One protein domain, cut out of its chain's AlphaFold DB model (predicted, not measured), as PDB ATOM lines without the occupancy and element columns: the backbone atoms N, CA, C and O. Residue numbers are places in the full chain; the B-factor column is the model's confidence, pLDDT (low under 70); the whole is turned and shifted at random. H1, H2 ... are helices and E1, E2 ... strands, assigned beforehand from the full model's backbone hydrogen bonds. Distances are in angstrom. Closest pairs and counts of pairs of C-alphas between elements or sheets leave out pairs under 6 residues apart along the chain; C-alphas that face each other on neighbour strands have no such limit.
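AT A GLANCE: This is residues 210 to 260 of the 367 residues of an uncharacterized protein of Candidatus Woesebacteria bacterium RBG_16_39_8b (UniProt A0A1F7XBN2). A long helix, H1, and a two-stranded hairpin, E1 and E2, form the two arms of an open V, with the short link of residues 233 to 236 at its corner and the very short helix H2 near that corner. Residues 210 to 229 of H1 stick out free. The printed part has 51 residues, with two named helices and two named strands in the order H1, E1, E2, H2; the sheet, E1 - E2, is antiparallel and the class is mixed, helices and strands. The whole is extended, with a radius of gyration of the C-alphas of 16.0 A, and flat, spanning 44 by 31 by 12 A.

IN THESE COORDINATES: H1, residues 210 to 232, begins with C-alpha 210 at (5.454, 12.793, 8.092) and is 34.1 A long from first to last C-alpha. E1, residues 237 to 243, begins at (29.822, 28.261, 38.861) and is 19.6 A long. E2, residues 249 to 255, is 19.1 A long. H2, residues 256 to 259, measures 5.0 A and ends with C-alpha 259 at (24.010, 31.241, 31.670).

HOW THE PARTS SIT: E1 and E2 form a hairpin, antiparallel at 157 degrees between directions. The C-alphas of Lys 239 and Ser 253 face each other at 4.5 A. N 240 and O 252 are within hydrogen-bond range at 2.8 A, as are N 254 and O 238 at 2.8 A. The closest C-alphas of E1 and H2, those of Leu 237 and Ala 256, are 6.4 A apart. H1 and E2 are apart. H1 and H2 are only just apart, their closest C-alphas at 8.1 A. In H1, 18 of 19 O i to N i+4 pairs are within hydrogen-bond range; H2 is too short for such a pair.

THE WHOLE: The two C-alphas farthest apart, those of Ala 210 and Lys 248, are 43.7 A apart. The printed part has no cut, and the links H1 to E1, E1 to E2 and E2 to H2 are tight. Mean pLDDT of the printed part is 80.4; residues 210 to 211, 256 to 257 and 259 to 260 are under 70.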
ATOM      1  N   ALA A 210       6.656  12.756   7.262       68.25
ATOM      2  CA  ALA A 210       5.454  12.793   8.092       68.25
ATOM      3  C   ALA A 210       5.747  12.318   9.523       68.25
ATOM      4  O   ALA A 210       5.430  13.043  10.464       68.25
ATOM      5  N   MET A 211       6.445  11.190   9.679       68.69
ATOM      6  CA  MET A 211       6.881  10.670  10.978       68.69
ATOM      7  C   MET A 211       7.793  11.671  11.703       68.69
ATOM      8  O   MET A 211       7.604  11.952  12.887       68.69
ATOM      9  N   ALA A 212       8.745  12.280  10.986       71.94
ATOM     10  CA  ALA A 212       9.685  13.258  11.538       71.94
ATOM     11  C   ALA A 212       8.995  14.462  12.206       71.94
ATOM     12  O   ALA A 212       9.539  15.014  13.163       71.94
ATOM     13  N   LYS A 213       7.787  14.852  11.769       74.44
ATOM     14  CA  LYS A 213       7.028  15.956  12.389       74.44
ATOM     15  C   LYS A 213       6.707  15.676  13.855       74.44
ATOM     16  O   LYS A 213       6.900  16.554  14.694       74.44
ATOM     17  N   PHE A 214       6.242  14.467  14.164       76.69
ATOM     18  CA  PHE A 214       5.842  14.103  15.523       76.69
ATOM     19  C   PHE A 214       7.055  13.927  16.441       76.69
ATOM     20  O   PHE A 214       7.059  14.438  17.562       76.69
ATOM     21  N   TYR A 215       8.146  13.348  15.927       78.62
ATOM     22  CA  TYR A 215       9.426  13.323  16.644       78.62
ATOM     23  C   TYR A 215       9.950  14.728  16.942       78.62
ATOM     24  O   TYR A 215      10.422  14.991  18.047       78.62
ATOM     25  N   ARG A 216       9.838  15.653  15.984       79.88
ATOM     26  CA  ARG A 216      10.311  17.032  16.143       79.88
ATOM     27  C   ARG A 216       9.573  17.768  17.256       79.88
ATOM     28  O   ARG A 216      10.215  18.500  18.007       79.88
ATOM     29  N   LEU A 217       8.263  17.558  17.393       83.12
ATOM     30  CA  LEU A 217       7.482  18.127  18.494       83.12
ATOM     31  C   LEU A 217       7.972  17.611  19.851       83.12
ATOM     32  O   LEU A 217       8.244  18.416  20.740       83.12
ATOM     33  N   ALA A 218       8.169  16.297  19.983       87.12
ATOM     34  CA  ALA A 218       8.693  15.705  21.211       87.12
ATOM     35  C   ALA A 218      10.117  16.197  21.529       87.12
ATOM     36  O   ALA A 218      10.432  16.531  22.668       87.12
ATOM     37  N   TRP A 219      10.987  16.308  20.524       87.19
ATOM     38  CA  TRP A 219      12.347  16.824  20.705       87.19
ATOM     39  C   TRP A 219      12.355  18.300  21.101       87.19
ATOM     40  O   TRP A 219      13.155  18.709  21.943       87.19
ATOM     41  N   TYR A 220      11.460  19.100  20.524       88.94
ATOM     42  CA  TYR A 220      11.287  20.493  20.916       88.94
ATOM     43  C   TYR A 220      10.803  20.590  22.364       88.94
ATOM     44  O   TYR A 220      11.393  21.324  23.156       88.94
ATOM     45  N   GLU A 221       9.795  19.802  22.750       89.25
ATOM     46  CA  GLU A 221       9.314  19.740  24.131       89.25
ATOM     47  C   GLU A 221      10.435  19.343  25.100       89.25
ATOM     48  O   GLU A 221      10.620  20.000  26.128       89.25
ATOM     49  N   LEU A 222      11.227  18.326  24.754       90.62
ATOM     50  CA  LEU A 222      12.392  17.906  25.527       90.62
ATOM     51  C   LEU A 222      13.387  19.048  25.705       90.62
ATOM     52  O   LEU A 222      13.811  19.317  26.828       90.62
ATOM     53  N   ALA A 223      13.728  19.751  24.627       88.62
ATOM     54  CA  ALA A 223      14.662  20.865  24.682       88.62
ATOM     55  C   ALA A 223      14.123  22.027  25.536       88.62
ATOM     56  O   ALA A 223      14.868  22.618  26.322       88.62
ATOM     57  N   VAL A 224      12.821  22.326  25.450       89.56
ATOM     58  CA  VAL A 224      12.166  23.354  26.275       89.56
ATOM     59  C   VAL A 224      12.185  22.956  27.749       89.56
ATOM     60  O   VAL A 224      12.561  23.769  28.598       89.56
ATOM     61  N   LYS A 225      11.802  21.716  28.073       90.75
ATOM     62  CA  LYS A 225      11.809  21.199  29.449       90.75
ATOM     63  C   LYS A 225      13.215  21.177  30.023       90.75
ATOM     64  O   LYS A 225      13.420  21.665  31.131       90.75
ATOM     65  N   TRP A 226      14.183  20.687  29.256       87.50
ATOM     66  CA  TRP A 226      15.593  20.684  29.629       87.50
ATOM     67  C   TRP A 226      16.091  22.096  29.940       87.50
ATOM     68  O   TRP A 226      16.647  22.327  31.012       87.50
ATOM     69  N   ASN A 227      15.813  23.068  29.067       86.44
ATOM     70  CA  ASN A 227      16.205  24.457  29.290       86.44
ATOM     71  C   ASN A 227      15.557  25.037  30.560       86.44
ATOM     72  O   ASN A 227      16.221  25.697  31.358       86.44
ATOM     73  N   LYS A 228      14.267  24.768  30.797       86.69
ATOM     74  CA  LYS A 228      13.575  25.215  32.016       86.69
ATOM     75  C   LYS A 228      14.156  24.578  33.282       86.69
ATOM     76  O   LYS A 228      14.417  25.303  34.237       86.69
ATOM     77  N   MET A 229      14.428  23.272  33.275       87.62
ATOM     78  CA  MET A 229      15.052  22.571  34.408       87.62
ATOM     79  C   MET A 229      16.471  23.079  34.687       87.62
ATOM     80  O   MET A 229      16.830  23.295  35.844       87.62
ATOM     81  N   MET A 230      17.261  23.337  33.641       83.88
ATOM     82  CA  MET A 230      18.601  23.917  33.772       83.88
ATOM     83  C   MET A 230      18.564  25.346  34.321       83.88
ATOM     84  O   MET A 230      19.412  25.723  35.124       83.88
ATOM     85  N   ASN A 231      17.575  26.151  33.923       82.38
ATOM     86  CA  ASN A 231      17.395  27.498  34.464       82.38
ATOM     87  C   ASN A 231      16.910  27.486  35.920       82.38
ATOM     88  O   ASN A 231      17.362  28.319  36.712       82.38
ATOM     89  N   ALA A 232      16.031  26.551  36.286       84.69
ATOM     90  CA  ALA A 232      15.579  26.370  37.662       84.69
ATOM     91  C   ALA A 232      16.744  25.966  38.583       84.69
ATOM     92  O   ALA A 232      16.930  26.564  39.639       84.69
ATOM     93  N   ASN A 233      17.603  25.055  38.119       83.19
ATOM     94  CA  ASN A 233      18.696  24.469  38.903       83.19
ATOM     95  C   ASN A 233      20.091  24.982  38.501       83.19
ATOM     96  O   ASN A 233      21.078  24.248  38.565       83.19
ATOM     97  N   ALA A 234      20.191  26.239  38.055       77.88
ATOM     98  CA  ALA A 234      21.435  26.773  37.505       77.88
ATOM     99  C   ALA A 234      22.580  26.756  38.545       77.88
ATOM    100  O   ALA A 234      22.467  27.400  39.596       77.88
ATOM    101  N   PRO A 235      23.709  26.082  38.263       74.50
ATOM    102  CA  PRO A 235      24.834  26.034  39.185       74.50
ATOM    103  C   PRO A 235      25.487  27.414  39.323       74.50
ATOM    104  O   PRO A 235      25.607  28.169  38.360       74.50
ATOM    105  N   LYS A 236      25.959  27.738  40.535       75.06
ATOM    106  CA  LYS A 236      26.598  29.038  40.830       75.06
ATOM    107  C   LYS A 236      27.852  29.287  39.977       75.06
ATOM    108  O   LYS A 236      28.099  30.422  39.575       75.06
ATOM    109  N   LEU A 237      28.624  28.234  39.699       78.19
ATOM    110  CA  LEU A 237      29.822  28.261  38.861       78.19
ATOM    111  C   LEU A 237      29.940  26.936  38.103       78.19
ATOM    112  O   LEU A 237      29.980  25.878  38.731       78.19
ATOM    113  N   LEU A 238      30.062  26.996  36.777       78.56
ATOM    114  CA  LEU A 238      30.291  25.822  35.939       78.56
ATOM    115  C   LEU A 238      31.648  25.943  35.236       78.56
ATOM    116  O   LEU A 238      31.921  26.933  34.557       78.56
ATOM    117  N   LYS A 239      32.521  24.945  35.396       81.62
ATOM    118  CA  LYS A 239      33.800  24.872  34.674       81.62
ATOM    119  C   LYS A 239      33.623  23.962  33.463       81.62
ATOM    120  O   LYS A 239      33.510  22.751  33.612       81.62
ATOM    121  N   LEU A 240      33.583  24.555  32.274       81.44
ATOM    122  CA  LEU A 240      33.557  23.836  31.006       81.44
ATOM    123  C   LEU A 240      34.979  23.524  30.559       81.44
ATOM    124  O   LEU A 240      35.857  24.387  30.622       81.44
ATOM    125  N   TYR A 241      35.178  22.316  30.046       85.50
ATOM    126  CA  TYR A 241      36.433  21.884  29.445       85.50
ATOM    127  C   TYR A 241      36.172  21.502  27.994       85.50
ATOM    128  O   TYR A 241      35.331  20.652  27.713       85.50
ATOM    129  N   LYS A 242      36.895  22.126  27.062       84.81
ATOM    130  CA  LYS A 242      36.898  21.733  25.651       84.81
ATOM    131  C   LYS A 242      38.251  21.133  25.310       84.81
ATOM    132  O   LYS A 242      39.271  21.802  25.449       84.81
ATOM    133  N   GLN A 243      38.263  19.894  24.835       86.94
ATOM    134  CA  GLN A 243      39.478  19.274  24.318       86.94
ATOM    135  C   GLN A 243      39.722  19.744  22.880       86.94
ATOM    136  O   GLN A 243      38.854  19.620  22.017       86.94
ATOM    137  N   GLY A 244      40.888  20.335  22.624       79.12
ATOM    138  CA  GLY A 244      41.348  20.622  21.267       79.12
ATOM    139  C   GLY A 244      41.864  19.363  20.569       79.12
ATOM    140  O   GLY A 244      42.191  18.375  21.225       79.12
ATOM    141  N   ARG A 245      42.027  19.412  19.240       74.12
ATOM    142  CA  ARG A 245      42.606  18.305  18.443       74.12
ATOM    143  C   ARG A 245      43.994  17.854  18.926       74.12
ATOM    144  O   ARG A 245      44.366  16.710  18.719       74.12
ATOM    145  N   SER A 246      44.742  18.734  19.595       78.19
ATOM    146  CA  SER A 246      46.053  18.451  20.197       78.19
ATOM    147  C   SER A 246      45.985  17.783  21.578       78.19
ATOM    148  O   SER A 246      47.013  17.615  22.228       78.19
ATOM    149  N   GLY A 247      44.784  17.476  22.080       79.00
ATOM    150  CA  GLY A 247      44.566  16.941  23.423       79.00
ATOM    151  C   GLY A 247      44.627  17.985  24.544       79.00
ATOM    152  O   GLY A 247      44.292  17.666  25.682       79.00
ATOM    153  N   LYS A 248      44.995  19.241  24.249       79.62
ATOM    154  CA  LYS A 248      44.978  20.333  25.233       79.62
ATOM    155  C   LYS A 248      43.543  20.673  25.638       79.62
ATOM    156  O   LYS A 248      42.686  20.894  24.783       79.62
ATOM    157  N   LEU A 249      43.303  20.734  26.947       82.06
ATOM    158  CA  LEU A 249      42.024  21.129  27.526       82.06
ATOM    159  C   LEU A 249      41.986  22.647  27.713       82.06
ATOM    160  O   LEU A 249      42.818  23.223  28.411       82.06
ATOM    161  N   TYR A 250      40.997  23.285  27.103       81.75
ATOM    162  CA  TYR A 250      40.702  24.701  27.269       81.75
ATOM    163  C   TYR A 250      39.575  24.840  28.287       81.75
ATOM    164  O   TYR A 250      38.468  24.348  28.059       81.75
ATOM    165  N   GLN A 251      39.865  25.489  29.414       85.88
ATOM    166  CA  GLN A 251      38.881  25.724  30.466       85.88
ATOM    167  C   GLN A 251      38.171  27.061  30.243       85.88
ATOM    168  O   GLN A 251      38.817  28.091  30.048       85.88
ATOM    169  N   LYS A 252      36.843  27.058  30.349       81.69
ATOM    170  CA  LYS A 252      36.023  28.265  30.452       81.69
ATOM    171  C   LYS A 252      35.150  28.163  31.696       81.69
ATOM    172  O   LYS A 252      34.393  27.210  31.845       81.69
ATOM    173  N   SER A 253      35.268  29.134  32.589       80.06
ATOM    174  CA  SER A 253      34.343  29.272  33.714       80.06
ATOM    175  C   SER A 253      33.135  30.070  33.240       80.06
ATOM    176  O   SER A 253      33.317  31.149  32.688       80.06
ATOM    177  N   VAL A 254      31.936  29.528  33.429       77.75
ATOM    178  CA  VAL A 254      30.666  30.191  33.122       77.75
ATOM    179  C   VAL A 254      29.941  30.452  34.435       77.75
ATOM    180  O   VAL A 254      29.781  29.542  35.256       77.75
ATOM    181  N   MET A 255      29.541  31.701  34.657       76.00
ATOM    182  CA  MET A 255      28.762  32.092  35.836       76.00
ATOM    183  C   MET A 255      27.257  31.959  35.579       76.00
ATOM    184  O   MET A 255      26.798  32.061  34.443       76.00
ATOM    185  N   ALA A 256      26.460  31.816  36.643       69.56
ATOM    186  CA  ALA A 256      24.999  31.725  36.535       69.56
ATOM    187  C   ALA A 256      24.357  32.914  35.782       69.56
ATOM    188  O   ALA A 256      23.368  32.730  35.080       69.56
ATOM    189  N   GLY A 257      24.931  34.120  35.893       69.62
ATOM    190  CA  GLY A 257      24.467  35.310  35.167       69.62
ATOM    191  C   GLY A 257      24.829  35.333  33.676       69.62
ATOM    192  O   GLY A 257      24.161  36.007  32.906       69.62
ATOM    193  N   GLU A 258      25.848  34.578  33.257       70.38
ATOM    194  CA  GLU A 258      26.194  34.387  31.838       70.38
ATOM    195  C   GLU A 258      25.387  33.243  31.211       70.38
ATOM    196  O   GLU A 258      25.233  33.172  29.994       70.38
ATOM    197  N   TRP A 259      24.885  32.340  32.054       69.19
ATOM    198  CA  TRP A 259      24.010  31.241  31.670       69.19
ATOM    199  C   TRP A 259      22.548  31.681  31.554       69.19
ATOM    200  O   TRP A 259      21.854  31.234  30.654       69.19
ATOM    201  N   LYS A 260      22.046  32.545  32.444       67.56
ATOM    202  CA  LYS A 260      20.639  32.971  32.432       67.56
ATOM    203  C   LYS A 260      20.427  34.190  31.536       67.56
ATOM    204  O   LYS A 260      20.828  35.298  31.876       67.56
TER     205      LYS A 260